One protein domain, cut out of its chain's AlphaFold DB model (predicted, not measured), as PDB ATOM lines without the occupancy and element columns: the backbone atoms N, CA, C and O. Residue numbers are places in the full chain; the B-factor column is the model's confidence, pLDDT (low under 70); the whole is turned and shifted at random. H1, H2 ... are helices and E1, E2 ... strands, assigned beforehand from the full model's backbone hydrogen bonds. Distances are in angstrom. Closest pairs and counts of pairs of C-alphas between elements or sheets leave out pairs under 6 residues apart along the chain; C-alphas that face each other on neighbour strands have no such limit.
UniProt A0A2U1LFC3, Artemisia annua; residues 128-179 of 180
ATOM      1  N   ALA A 128     -22.622 -41.402  56.545       96.56
ATOM      2  CA  ALA A 128     -22.144 -41.547  55.176       96.56
ATOM      3  C   ALA A 128     -20.620 -41.764  55.178       96.56
ATOM      4  O   ALA A 128     -19.885 -41.016  55.820       96.56
ATOM      5  N   HIS A 129     -20.162 -42.797  54.469       94.69
ATOM      6  CA  HIS A 129     -18.750 -43.203  54.421       94.69
ATOM      7  C   HIS A 129     -18.081 -42.863  53.097       94.69
ATOM      8  O   HIS A 129     -16.910 -42.506  53.071       94.69
ATOM      9  N   LYS A 130     -18.800 -43.020  51.981       94.44
ATOM     10  CA  LYS A 130     -18.241 -42.782  50.646       94.44
ATOM     11  C   LYS A 130     -19.302 -42.422  49.624       94.44
ATOM     12  O   LYS A 130     -20.414 -42.955  49.645       94.44
ATOM     13  N   ILE A 131     -18.902 -41.574  48.683       95.88
ATOM     14  CA  ILE A 131     -19.652 -41.292  47.461       95.88
ATOM     15  C   ILE A 131     -19.196 -42.285  46.386       95.88
ATOM     16  O   ILE A 131     -18.007 -42.527  46.185       95.88
ATOM     17  N   LEU A 132     -20.155 -42.893  45.697       94.56
ATOM     18  CA  LEU A 132     -19.917 -43.866  44.642       94.56
ATOM     19  C   LEU A 132     -19.859 -43.151  43.291       94.56
ATOM     20  O   LEU A 132     -20.804 -42.458  42.909       94.56
ATOM     21  N   PHE A 133     -18.776 -43.370  42.542       92.88
ATOM     22  CA  PHE A 133     -18.554 -42.764  41.229       92.88
ATOM     23  C   PHE A 133     -18.504 -43.806  40.113       92.88
ATOM     24  O   PHE A 133     -17.934 -44.887  40.272       92.88
ATOM     25  N   LYS A 134     -19.082 -43.470  38.957       88.44
ATOM     26  CA  LYS A 134     -18.938 -44.224  37.706       88.44
ATOM     27  C   LYS A 134     -18.028 -43.450  36.753       88.44
ATOM     28  O   LYS A 134     -18.163 -42.238  36.608       88.44
ATOM     29  N   THR A 135     -17.119 -44.158  36.091       79.56
ATOM     30  CA  THR A 135     -16.108 -43.597  35.170       79.56
ATOM     31  C   THR A 135     -16.253 -44.114  33.736       79.56
ATOM     32  O   THR A 135     -15.344 -43.974  32.922       79.56
ATOM     33  N   LYS A 136     -17.380 -44.753  33.388       61.06
ATOM     34  CA  LYS A 136     -17.526 -45.416  32.083       61.06
ATOM     35  C   LYS A 136     -17.447 -44.418  30.917       61.06
ATOM     36  O   LYS A 136     -18.367 -43.633  30.710       61.06
ATOM     37  N   GLY A 137     -16.379 -44.532  30.124       61.25
ATOM     38  CA  GLY A 137     -16.286 -44.025  28.748       61.25
ATOM     39  C   GLY A 137     -16.164 -42.509  28.576       61.25
ATOM     40  O   GLY A 137     -16.211 -42.039  27.445       61.25
ATOM     41  N   THR A 138     -16.004 -41.743  29.655       60.09
ATOM     42  CA  THR A 138     -15.825 -40.284  29.604       60.09
ATOM     43  C   THR A 138     -14.711 -39.852  30.556       60.09
ATOM     44  O   THR A 138     -14.393 -40.551  31.516       60.09
ATOM     45  N   SER A 139     -14.101 -38.693  30.300       67.75
ATOM     46  CA  SER A 139     -13.053 -38.106  31.149       67.75
ATOM     47  C   SER A 139     -13.567 -37.571  32.495       67.75
ATOM     48  O   SER A 139     -12.767 -37.118  33.310       67.75
ATOM     49  N   LYS A 140     -14.886 -37.610  32.743       77.62
ATOM     50  CA  LYS A 140     -15.537 -37.019  33.918       77.62
ATOM     51  C   LYS A 140     -16.222 -38.103  34.756       77.62
ATOM     52  O   LYS A 140     -17.139 -38.770  34.289       77.62
ATOM     53  N   SER A 141     -15.789 -38.266  36.006       84.69
ATOM     54  CA  SER A 141     -16.452 -39.144  36.974       84.69
ATOM     55  C   SER A 141     -17.831 -38.598  37.341       84.69
ATOM     56  O   SER A 141     -17.963 -37.417  37.658       84.69
ATOM     57  N   THR A 142     -18.851 -39.452  37.358       89.62
ATOM     58  CA  THR A 142     -20.208 -39.069  37.779       89.62
ATOM     59  C   THR A 142     -20.559 -39.756  39.090       89.62
ATOM     60  O   THR A 142     -20.480 -40.984  39.173       89.62
ATOM     61  N   ALA A 143     -20.948 -38.985  40.105       93.38
ATOM     62  CA  ALA A 143     -21.486 -39.533  41.345       93.38
ATOM     63  C   ALA A 143     -22.851 -40.188  41.066       93.38
ATOM     64  O   ALA A 143     -23.637 -39.662  40.283       93.38
ATOM     65  N   TYR A 144     -23.123 -41.357  41.647       94.75
ATOM     66  CA  TYR A 144     -24.386 -42.077  41.415       94.75
ATOM     67  C   TYR A 144     -25.001 -42.699  42.670       94.75
ATOM     68  O   TYR A 144     -26.132 -43.182  42.618       94.75
ATOM     69  N   GLY A 145     -24.285 -42.704  43.793       96.69
ATOM     70  CA  GLY A 145     -24.828 -43.166  45.062       96.69
ATOM     71  C   GLY A 145     -23.943 -42.819  46.249       96.69
ATOM     72  O   GLY A 145     -22.841 -42.300  46.086       96.69
ATOM     73  N   VAL A 146     -24.433 -43.132  47.441       97.75
ATOM     74  CA  VAL A 146     -23.731 -42.976  48.717       97.75
ATOM     75  C   VAL A 146     -23.865 -44.276  49.497       97.75
ATOM     76  O   VAL A 146     -24.939 -44.877  49.524       97.75
ATOM     77  N   GLU A 147     -22.775 -44.716  50.121       97.88
ATOM     78  CA  GLU A 147     -22.798 -45.806  51.096       97.88
ATOM     79  C   GLU A 147     -22.749 -45.218  52.513       97.88
ATOM     80  O   GLU A 147     -21.921 -44.342  52.791       97.88
ATOM     81  N   PHE A 148     -23.640 -45.676  53.391       97.75
ATOM     82  CA  PHE A 148     -23.761 -45.191  54.765       97.75
ATOM     83  C   PHE A 148     -23.986 -46.335  55.758       97.75
ATOM     84  O   PHE A 148     -24.486 -47.389  55.385       97.75
ATOM     85  N   GLU A 149     -23.600 -46.121  57.009       98.00
ATOM     86  CA  GLU A 149     -23.717 -47.077  58.115       98.00
ATOM     87  C   GLU A 149     -24.796 -46.611  59.096       98.00
ATOM     88  O   GLU A 149     -24.878 -45.414  59.392       98.00
ATOM     89  N   ASP A 150     -25.626 -47.531  59.583       97.62
ATOM     90  CA  ASP A 150     -26.617 -47.245  60.623       97.62
ATOM     91  C   ASP A 150     -26.072 -47.439  62.052       97.62
ATOM     92  O   ASP A 150     -24.902 -47.749  62.277       97.62
ATOM     93  N   SER A 151     -26.922 -47.255  63.067       96.62
ATOM     94  CA  SER A 151     -26.522 -47.408  64.472       96.62
ATOM     95  C   SER A 151     -26.182 -48.843  64.897       96.62
ATOM     96  O   SER A 151     -25.632 -49.023  65.983       96.62
ATOM     97  N   LEU A 152     -26.555 -49.852  64.105       97.38
ATOM     98  CA  LEU A 152     -26.251 -51.265  64.350       97.38
ATOM     99  C   LEU A 152     -24.961 -51.706  63.640       97.38
ATOM    100  O   LEU A 152     -24.511 -52.833  63.844       97.38
ATOM    101  N   GLY A 153     -24.352 -50.820  62.849       96.75
ATOM    102  CA  GLY A 153     -23.173 -51.118  62.046       96.75
ATOM    103  C   GLY A 153     -23.497 -51.778  60.704       96.75
ATOM    104  O   GLY A 153     -22.600 -52.319  60.055       96.75
ATOM    105  N   GLU A 154     -24.765 -51.774  60.279       98.06
ATOM    106  CA  GLU A 154     -25.150 -52.321  58.981       98.06
ATOM    107  C   GLU A 154     -24.909 -51.296  57.867       98.06
ATOM    108  O   GLU A 154     -25.201 -50.105  58.001       98.06
ATOM    109  N   MET A 155     -24.368 -51.775  56.743       98.06
ATOM    110  CA  MET A 155     -24.051 -50.942  55.587       98.06
ATOM    111  C   MET A 155     -25.224 -50.884  54.610       98.06
ATOM    112  O   MET A 155     -25.674 -51.904  54.086       98.06
ATOM    113  N   HIS A 156     -25.633 -49.667  54.276       98.19
ATOM    114  CA  HIS A 156     -26.725 -49.346  53.367       98.19
ATOM    115  C   HIS A 156     -26.229 -48.524  52.179       98.19
ATOM    116  O   HIS A 156     -25.169 -47.894  52.218       98.19
ATOM    117  N   ARG A 157     -27.010 -48.511  51.095       97.94
ATOM    118  CA  ARG A 157     -26.720 -47.708  49.900       97.94
ATOM    119  C   ARG A 157     -27.951 -46.957  49.430       97.94
ATOM    120  O   ARG A 157     -29.021 -47.544  49.299       97.94
ATOM    121  N   ALA A 158     -27.764 -45.684  49.107       97.56
ATOM    122  CA  ALA A 158     -28.744 -44.858  48.414       97.56
ATOM    123  C   ALA A 158     -28.211 -44.507  47.022       97.56
ATOM    124  O   ALA A 158     -27.034 -44.176  46.874       97.56
ATOM    125  N   PHE A 159     -29.065 -44.581  46.003       97.00
ATOM    126  CA  PHE A 159     -28.699 -44.321  44.610       97.00
ATOM    127  C   PHE A 159     -29.579 -43.226  44.016       97.00
ATOM    128  O   PHE A 159     -30.758 -43.118  44.357       97.00
ATOM    129  N   LEU A 160     -29.010 -42.455  43.092       96.31
ATOM    130  CA  LEU A 160     -29.783 -41.541  42.254       96.31
ATOM    131  C   LEU A 160     -30.704 -42.335  41.319       96.31
ATOM    132  O   LEU A 160     -30.361 -43.443  40.895       96.31
ATOM    133  N   LYS A 161     -31.856 -41.756  40.956       93.19
ATOM    134  CA  LYS A 161     -32.779 -42.365  39.982       93.19
ATOM    135  C   LYS A 161     -32.214 -42.306  38.558       93.19
ATOM    136  O   LYS A 161     -32.634 -43.086  37.707       93.19
ATOM    137  N   GLY A 162     -31.227 -41.441  38.329       85.06
ATOM    138  CA  GLY A 162     -30.499 -41.308  37.073       85.06
ATOM    139  C   GLY A 162     -31.091 -40.262  36.135       85.06
ATOM    140  O   GLY A 162     -30.811 -40.330  34.941       85.06
ATOM    141  N   GLY A 163     -31.903 -39.335  36.652       88.50
ATOM    142  CA  GLY A 163     -32.345 -38.160  35.906       88.50
ATOM    143  C   GLY A 163     -31.190 -37.196  35.622       88.50
ATOM    144  O   GLY A 163     -30.208 -37.155  36.361       88.50
ATOM    145  N   ASP A 164     -31.320 -36.396  34.561       85.62
ATOM    146  CA  ASP A 164     -30.268 -35.468  34.110       85.62
ATOM    147  C   ASP A 164     -29.942 -34.356  35.128       85.62
ATOM    148  O   ASP A 164     -28.886 -33.730  35.041       85.62
ATOM    149  N   HIS A 165     -30.829 -34.136  36.104       89.62
ATOM    150  CA  HIS A 165     -30.699 -33.147  37.182       89.62
ATOM    151  C   HIS A 165     -30.555 -33.785  38.573       89.62
ATOM    152  O   HIS A 165     -30.656 -33.093  39.582       89.62
ATOM    153  N   ASP A 166     -30.364 -35.104  38.647       93.19
ATOM    154  CA  ASP A 166     -30.150 -35.782  39.921       93.19
ATOM    155  C   ASP A 166     -28.723 -35.518  40.420       93.19
ATOM    156  O   ASP A 166     -27.744 -35.742  39.703       93.19
ATOM    157  N   GLU A 167     -28.588 -35.110  41.682       95.19
ATOM    158  CA  GLU A 167     -27.303 -34.718  42.260       95.19
ATOM    159  C   GLU A 167     -27.078 -35.321  43.651       95.19
ATOM    160  O   GLU A 167     -28.012 -35.621  44.395       95.19
ATOM    161  N   ILE A 168     -25.802 -35.476  44.018       96.19
ATOM    162  CA  ILE A 168     -25.374 -35.762  45.391       96.19
ATOM    163  C   ILE A 168     -24.697 -34.505  45.921       96.19
ATOM    164  O   ILE A 168     -23.649 -34.105  45.415       96.19
ATOM    165  N   ILE A 169     -25.283 -33.911  46.959       96.50
ATOM    166  CA  ILE A 169     -24.781 -32.692  47.597       96.50
ATOM    167  C   ILE A 169     -24.172 -33.062  48.950       96.50
ATOM    168  O   ILE A 169     -24.832 -33.661  49.801       96.50
ATOM    169  N   LEU A 170     -22.905 -32.699  49.156       95.50
ATOM    170  CA  LEU A 170     -22.182 -32.980  50.393       95.50
ATOM    171  C   LEU A 170     -22.156 -31.758  51.322       95.50
ATOM    172  O   LEU A 170     -21.301 -30.882  51.202       95.50
ATOM    173  N   SER A 171     -23.042 -31.763  52.317       96.44
ATOM    174  CA  SER A 171     -23.184 -30.690  53.316       96.44
ATOM    175  C   SER A 171     -22.722 -31.119  54.718       96.44
ATOM    176  O   SER A 171     -23.362 -30.809  55.720       96.44
ATOM    177  N   ALA A 172     -21.606 -31.852  54.812       95.44
ATOM    178  CA  ALA A 172     -21.094 -32.430  56.064       95.44
ATOM    179  C   ALA A 172     -20.254 -31.455  56.930       95.44
ATOM    180  O   ALA A 172     -19.699 -31.845  57.962       95.44
ATOM    181  N   GLY A 173     -20.159 -30.182  56.527       94.31
ATOM    182  CA  GLY A 173     -19.371 -29.139  57.193       94.31
ATOM    183  C   GLY A 173     -17.865 -29.235  56.917       94.31
ATOM    184  O   GLY A 173     -17.381 -30.227  56.383       94.31
ATOM    185  N   ALA A 174     -17.095 -28.214  57.311       92.88
ATOM    186  CA  ALA A 174     -15.679 -28.069  56.932       92.88
ATOM    187  C   ALA A 174     -14.803 -29.302  57.247       92.88
ATOM    188  O   ALA A 174     -13.960 -29.688  56.439       92.88
ATOM    189  N   LEU A 175     -15.046 -29.948  58.392       90.06
ATOM    190  CA  LEU A 175     -14.327 -31.150  58.833       90.06
ATOM    191  C   LEU A 175     -14.939 -32.459  58.327       90.06
ATOM    192  O   LEU A 175     -14.333 -33.509  58.496       90.06
ATOM    193  N   GLY A 176     -16.174 -32.443  57.837       89.44
ATOM    194  CA  GLY A 176     -16.830 -33.632  57.301       89.44
ATOM    195  C   GLY A 176     -16.587 -33.758  55.805       89.44
ATOM    196  O   GLY A 176     -16.178 -34.814  55.343       89.44
ATOM    197  N   SER A 177     -16.772 -32.664  55.064       91.12
ATOM    198  CA  SER A 177     -16.807 -32.685  53.603       91.12
ATOM    199  C   SER A 177     -15.477 -33.075  52.954       91.12
ATOM    200  O   SER A 177     -15.488 -33.759  51.943       91.12
ATOM    201  N   HIS A 178     -14.334 -32.702  53.540       87.06
ATOM    202  CA  HIS A 178     -13.011 -33.058  53.001       87.06
ATOM    203  C   HIS A 178     -12.598 -34.514  53.262       87.06
ATOM    204  O   HIS A 178     -11.583 -34.955  52.735       87.06
ATOM    205  N   ASN A 179     -13.341 -35.245  54.099       80.81
ATOM    206  CA  ASN A 179     -13.052 -36.647  54.409       80.81
ATOM    207  C   ASN A 179     -13.762 -37.634  53.459       80.81
ATOM    208  O   ASN A 179     -13.692 -38.836  53.707       80.81
TER     209      ASN A 179
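What this domain is: This is residues 128 to 179 of the 180 residues of a protein of Artemisia annua (UniProt A0A2U1LFC3). A twisted ribbon of two successive hairpins, E1 to E2 and E2 to E3, makes one small sheet, and a long unnamed stretch folds back from E3 to a tiny helix, H1, off the sheet. The 52 printed residues run E1, E2, E3, H1; the antiparallel order E1 - E2 - E3 is a meander, each strand the antiparallel neighbour of the one before. The class is mostly strand, with under half of the residues in named elements; the whole is loose, radius of gyration of the C-alphas 12.6 A, spanning 37 by 25 by 18 A.

Where its parts are: E1, residues 128 to 134, begins at C-alpha 128 (-22.144, -41.547, 55.176) and is 18.0 A long. E2, 142 to 149, measures 22.1 A; E3, 155 to 159, 13.6 A. H1, 174 to 177, measures 5.8 A and ends at C-alpha 177 (-16.807, -32.685, 53.603).

How they stand to each other: E1 and E2 are antiparallel at 154 degrees, with N 132 and O 145 within hydrogen-bond range at 2.8 A. E2 and E3 are antiparallel at 152 degrees, with N 156 and O 148 at 2.8 A. The sheet is only just strongly twisted, its C-alphas up to 4.1 A off plane. H1, too short for an O i to N i+4 pair, has 0 of 1 O i to N i+3 pairs within range; it is not on the sheet and is apart from E1 and E2.

The domain as a whole: The C-alphas of Ser 139 and Leu 152, the two farthest apart, are 38.1 A apart. The printed part has no cut; the link E3 to H1 is long. Residues 136 to 139 have pLDDT under 70.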